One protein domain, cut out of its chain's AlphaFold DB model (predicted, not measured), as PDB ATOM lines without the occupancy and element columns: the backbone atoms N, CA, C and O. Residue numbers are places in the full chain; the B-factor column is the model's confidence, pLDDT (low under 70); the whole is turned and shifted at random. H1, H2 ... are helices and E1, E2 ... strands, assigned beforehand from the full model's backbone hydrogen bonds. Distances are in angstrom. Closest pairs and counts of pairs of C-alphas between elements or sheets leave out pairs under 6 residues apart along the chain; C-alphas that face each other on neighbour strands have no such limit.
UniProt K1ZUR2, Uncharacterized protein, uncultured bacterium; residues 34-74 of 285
ATOM      1  N   LYS A  34     308.992 233.074 264.404       89.06
ATOM      2  CA  LYS A  34     309.819 233.194 263.188       89.06
ATOM      3  C   LYS A  34     309.542 232.140 262.100       89.06
ATOM      4  O   LYS A  34     309.925 232.357 260.955       89.06
ATOM      5  N   ASP A  35     308.923 231.012 262.454       88.56
ATOM      6  CA  ASP A  35     308.668 229.888 261.551       88.56
ATOM      7  C   ASP A  35     307.303 230.022 260.831       88.56
ATOM      8  O   ASP A  35     306.975 229.217 259.957       88.56
ATOM      9  N   TYR A  36     306.517 231.069 261.136       85.38
ATOM     10  CA  TYR A  36     305.306 231.433 260.392       85.38
ATOM     11  C   TYR A  36     305.617 232.389 259.230       85.38
ATOM     12  O   TYR A  36     306.178 233.469 259.413       85.38
ATOM     13  N   PHE A  37     305.173 232.021 258.022       87.12
ATOM     14  CA  PHE A  37     305.457 232.740 256.767       87.12
ATOM     15  C   PHE A  37     304.252 233.490 256.170       87.12
ATOM     16  O   PHE A  37     304.313 233.948 255.021       87.12
ATOM     17  N   THR A  38     303.147 233.605 256.914       81.50
ATOM     18  CA  THR A  38     301.988 234.421 256.526       81.50
ATOM     19  C   THR A  38     301.495 235.276 257.701       81.50
ATOM     20  O   THR A  38     301.619 234.846 258.851       81.50
ATOM     21  N   PRO A  39     300.887 236.453 257.445       82.00
ATOM     22  CA  PRO A  39     300.298 237.270 258.505       82.00
ATOM     23  C   PRO A  39     299.197 236.543 259.284       82.00
ATOM     24  O   PRO A  39     299.086 236.728 260.492       82.00
ATOM     25  N   LYS A  40     298.410 235.695 258.602       80.88
ATOM     26  CA  LYS A  40     297.320 234.924 259.212       80.88
ATOM     27  C   LYS A  40     297.858 233.915 260.222       80.88
ATOM     28  O   LYS A  40     297.416 233.912 261.364       80.88
ATOM     29  N   ASP A  41     298.814 233.087 259.804       76.31
ATOM     30  CA  ASP A  41     299.361 232.034 260.663       76.31
ATOM     31  C   ASP A  41     300.178 232.643 261.806       76.31
ATOM     32  O   ASP A  41     300.129 232.153 262.926       76.31
ATOM     33  N   CYS A  42     300.870 233.754 261.546       88.56
ATOM     34  CA  CYS A  42     301.581 234.501 262.573       88.56
ATOM     35  C   CYS A  42     300.635 235.048 263.651       88.56
ATOM     36  O   CYS A  42     300.767 234.692 264.814       88.56
ATOM     37  N   ASN A  43     299.649 235.868 263.273       85.00
ATOM     38  CA  ASN A  43     298.793 236.570 264.237       85.00
ATOM     39  C   ASN A  43     297.813 235.644 264.987       85.00
ATOM     40  O   ASN A  43     297.205 236.071 265.965       85.00
ATOM     41  N   ALA A  44     297.634 234.399 264.532       81.56
ATOM     42  CA  ALA A  44     296.772 233.398 265.164       81.56
ATOM     43  C   ALA A  44     297.501 232.483 266.170       81.56
ATOM     44  O   ALA A  44     296.865 231.612 266.760       81.56
ATOM     45  N   ASN A  45     298.819 232.634 266.343       90.00
ATOM     46  CA  ASN A  45     299.642 231.733 267.150       90.00
ATOM     47  C   ASN A  45     300.450 232.465 268.232       90.00
ATOM     48  O   ASN A  45     300.598 233.688 268.242       90.00
ATOM     49  N   CYS A  46     300.996 231.675 269.153       92.12
ATOM     50  CA  CYS A  46     301.821 232.147 270.257       92.12
ATOM     51  C   CYS A  46     303.184 231.457 270.263       92.12
ATOM     52  O   CYS A  46     303.337 230.348 269.750       92.12
ATOM     53  N   SER A  47     304.169 232.108 270.875       90.81
ATOM     54  CA  SER A  47     305.521 231.582 271.006       90.81
ATOM     55  C   SER A  47     305.558 230.253 271.781       90.81
ATOM     56  O   SER A  47     304.701 229.998 272.638       90.81
ATOM     57  N   PRO A  48     306.629 229.459 271.601       89.75
ATOM     58  CA  PRO A  48     307.050 228.467 272.580       89.75
ATOM     59  C   PRO A  48     307.122 229.076 273.986       89.75
ATOM     60  O   PRO A  48     307.391 230.273 274.145       89.75
ATOM     61  N   VAL A  49     306.916 228.235 275.000       88.69
ATOM     62  CA  VAL A  49     307.112 228.605 276.408       88.69
ATOM     63  C   VAL A  49     308.576 228.998 276.617       88.69
ATOM     64  O   VAL A  49     309.481 228.245 276.258       88.69
ATOM     65  N   LYS A  50     308.816 230.186 277.175       87.69
ATOM     66  CA  LYS A  50     310.161 230.652 277.547       87.69
ATOM     67  C   LYS A  50     310.582 230.076 278.898       87.69
ATOM     68  O   LYS A  50     309.756 229.575 279.654       87.69
ATOM     69  N   ALA A  51     311.855 230.248 279.257       83.56
ATOM     70  CA  ALA A  51     312.372 229.892 280.583       83.56
ATOM     71  C   ALA A  51     311.609 230.561 281.751       83.56
ATOM     72  O   ALA A  51     311.606 230.038 282.858       83.56
ATOM     73  N   SER A  52     310.919 231.681 281.502       85.75
ATOM     74  CA  SER A  52     310.035 232.362 282.458       85.75
ATOM     75  C   SER A  52     308.634 231.745 282.598       85.75
ATOM     76  O   SER A  52     307.789 232.327 283.267       85.75
ATOM     77  N   GLY A  53     308.333 230.627 281.925       89.62
ATOM     78  CA  GLY A  53     306.996 230.014 281.882       89.62
ATOM     79  C   GLY A  53     305.995 230.721 280.954       89.62
ATOM     80  O   GLY A  53     304.971 230.144 280.587       89.62
ATOM     81  N   ASN A  54     306.310 231.937 280.508       89.06
ATOM     82  CA  ASN A  54     305.431 232.751 279.674       89.06
ATOM     83  C   ASN A  54     305.445 232.336 278.194       89.06
ATOM     84  O   ASN A  54     306.460 231.884 277.655       89.06
ATOM     85  N   ARG A  55     304.310 232.568 277.526       90.94
ATOM     86  CA  ARG A  55     304.164 232.591 276.063       90.94
ATOM     87  C   ARG A  55     303.791 234.001 275.627       90.94
ATOM     88  O   ARG A  55     303.070 234.691 276.345       90.94
ATOM     89  N   PHE A  56     304.211 234.391 274.434       89.62
ATOM     90  CA  PHE A  56     303.949 235.710 273.868       89.62
ATOM     91  C   PHE A  56     303.171 235.593 272.558       89.62
ATOM     92  O   PHE A  56     303.320 234.611 271.831       89.62
ATOM     93  N   VAL A  57     302.325 236.575 272.250       91.50
ATOM     94  CA  VAL A  57     301.561 236.601 270.994       91.50
ATOM     95  C   VAL A  57     302.516 236.862 269.830       91.50
ATOM     96  O   VAL A  57     303.323 237.797 269.883       91.50
ATOM     97  N   CYS A  58     302.434 236.057 268.772       93.44
ATOM     98  CA  CYS A  58     303.188 236.292 267.547       93.44
ATOM     99  C   CYS A  58     302.515 237.410 266.722       93.44
ATOM    100  O   CYS A  58     301.293 237.457 266.598       93.44
ATOM    101  N   LYS A  59     303.301 238.338 266.164       93.25
ATOM    102  CA  LYS A  59     302.813 239.495 265.396       93.25
ATOM    103  C   LYS A  59     303.575 239.645 264.085       93.25
ATOM    104  O   LYS A  59     304.806 239.617 264.057       93.25
ATOM    105  N   TRP A  60     302.850 239.838 262.988       90.62
ATOM    106  CA  TRP A  60     303.465 240.020 261.677       90.62
ATOM    107  C   TRP A  60     304.102 241.407 261.541       90.62
ATOM    108  O   TRP A  60     303.427 242.427 261.697       90.62
ATOM    109  N   ASN A  61     305.391 241.451 261.197       88.31
ATOM    110  CA  ASN A  61     306.075 242.681 260.826       88.31
ATOM    111  C   ASN A  61     306.052 242.861 259.300       88.31
ATOM    112  O   ASN A  61     306.758 242.174 258.560       88.31
ATOM    113  N   TYR A  62     305.257 243.821 258.828       75.94
ATOM    114  CA  TYR A  62     305.107 244.111 257.401       75.94
ATOM    115  C   TYR A  62     306.351 244.731 256.753       75.94
ATOM    116  O   TYR A  62     306.590 244.450 255.581       75.94
ATOM    117  N   SER A  63     307.168 245.507 257.479       71.25
ATOM    118  CA  SER A  63     308.377 246.119 256.899       71.25
ATOM    119  C   SER A  63     309.497 245.100 256.674       71.25
ATOM    120  O   SER A  63     310.252 245.212 255.712       71.25
ATOM    121  N   GLN A  64     309.571 244.075 257.528       78.50
ATOM    122  CA  GLN A  64     310.532 242.972 257.417       78.50
ATOM    123  C   GLN A  64     309.979 241.762 256.643       78.50
ATOM    124  O   GLN A  64     310.745 240.898 256.221       78.50
ATOM    125  N   GLY A  65     308.660 241.684 256.439       83.56
ATOM    126  CA  GLY A  65     308.006 240.538 255.801       83.56
ATOM    127  C   GLY A  65     308.117 239.245 256.616       83.56
ATOM    128  O   GLY A  65     308.154 238.161 256.031       83.56
ATOM    129  N   SER A  66     308.201 239.360 257.943       89.69
ATOM    130  CA  SER A  66     308.507 238.267 258.870       89.69
ATOM    131  C   SER A  66     307.623 238.303 260.112       89.69
ATOM    132  O   SER A  66     307.236 239.371 260.589       89.69
ATOM    133  N   CYS A  67     307.353 237.137 260.689       92.12
ATOM    134  CA  CYS A  67     306.664 237.030 261.966       92.12
ATOM    135  C   CYS A  67     307.641 237.222 263.138       92.12
ATOM    136  O   CYS A  67     308.692 236.579 263.184       92.12
ATOM    137  N   ILE A  68     307.303 238.106 264.077       92.81
ATOM    138  CA  ILE A  68     308.100 238.398 265.276       92.81
ATOM    139  C   ILE A  68     307.289 238.125 266.543       92.81
ATOM    140  O   ILE A  68     306.067 238.009 266.515       92.81
ATOM    141  N   GLU A  69     307.976 238.007 267.670       92.94
ATOM    142  CA  GLU A  69     307.343 237.872 268.979       92.94
ATOM    143  C   GLU A  69     306.981 239.264 269.518       92.94
ATOM    144  O   GLU A  69     307.793 240.187 269.434       92.94
ATOM    145  N   SER A  70     305.758 239.446 270.023       91.00
ATOM    146  CA  SER A  70     305.339 240.710 270.643       91.00
ATOM    147  C   SER A  70     305.622 240.728 272.148       91.00
ATOM    148  O   SER A  70     305.905 239.699 272.753       91.00
ATOM    149  N   SER A  71     305.500 241.895 272.782       86.38
ATOM    150  CA  SER A  71     305.557 242.028 274.244       86.38
ATOM    151  C   SER A  71     304.274 241.577 274.961       86.38
ATOM    152  O   SER A  71     304.257 241.526 276.189       86.38
ATOM    153  N   ALA A  72     303.199 241.259 274.230       88.06
ATOM    154  CA  ALA A  72     301.928 240.851 274.817       88.06
ATOM    155  C   ALA A  72     301.958 239.370 275.221       88.06
ATOM    156  O   ALA A  72     302.284 238.502 274.407       88.06
ATOM    157  N   LEU A  73     301.580 239.080 276.468       88.88
ATOM    158  CA  LEU A  73     301.417 237.710 276.948       88.88
ATOM    159  C   LEU A  73     300.251 237.024 276.232       88.88
ATOM    160  O   LEU A  73     299.176 237.594 276.060       88.88
ATOM    161  N   CYS A  74     300.468 235.776 275.838       88.25
ATOM    162  CA  CYS A  74     299.432 234.914 275.295       88.25
ATOM    163  C   CYS A  74     298.697 234.226 276.451       88.25
ATOM    164  O   CYS A  74     299.252 233.324 277.084       88.25
TER     165      CYS A  74
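This is residues 34 to 74 of the 285 residues of an uncharacterized protein of uncultured bacterium (UniProt K1ZUR2). A strand hairpin, E1 and E2, forms a narrow two-stranded ribbon, and one short helix, H1, packs on it toward the turn end of E1. From H1 a long loop, residues 44 to 55, runs past the other end of the ribbon and folds back into E1. The 41 printed residues hold H1, E1 and E2 in that order along the chain; the sheet, E1 - E2, is antiparallel. The class is mixed, helices and strands, with 19 residues, under half, in named elements. The whole is compact, with a radius of gyration of the C-alphas of 9.9 A, yet elongated, spanning 29 by 16 by 14 A.

Start at C-alpha 34, at (309.819, 233.194, 263.188), and go on to H1, residues 39 to 43, which begins at C-alpha 39 at (300.298, 237.270, 258.505) and is 6.0 A long. Next find E1, residues 56 to 61, 14.9 A long. Then comes E2, residues 66 to 73, 19.4 A long, ending at C-alpha 73 at (301.417, 237.710, 276.948).

Look first at the hairpin of E1 and E2, antiparallel neighbours with 144 degrees between their directions. N 59 and O 68 are within hydrogen-bond range at 2.8 A, as are N 57 and O 72 at 2.9 A. The closest C-alphas of H1 and E1 are those of Asn 43 and Lys 59, 5.1 A apart. Those of H1 and E2 are Cys 42 and Cys 67, 5.7 A apart. In H1 every O i to N i+4 pair is within hydrogen-bond range.

The two farthest C-alphas, those of Gly 53 and Ser 63, are 29.8 A apart. The link from H1 to E1 is long, with 12 residues, and that from E1 to E2 is tight, with 4. The printed part has no cut; its mean pLDDT is 87.1, and no printed residue is under 70.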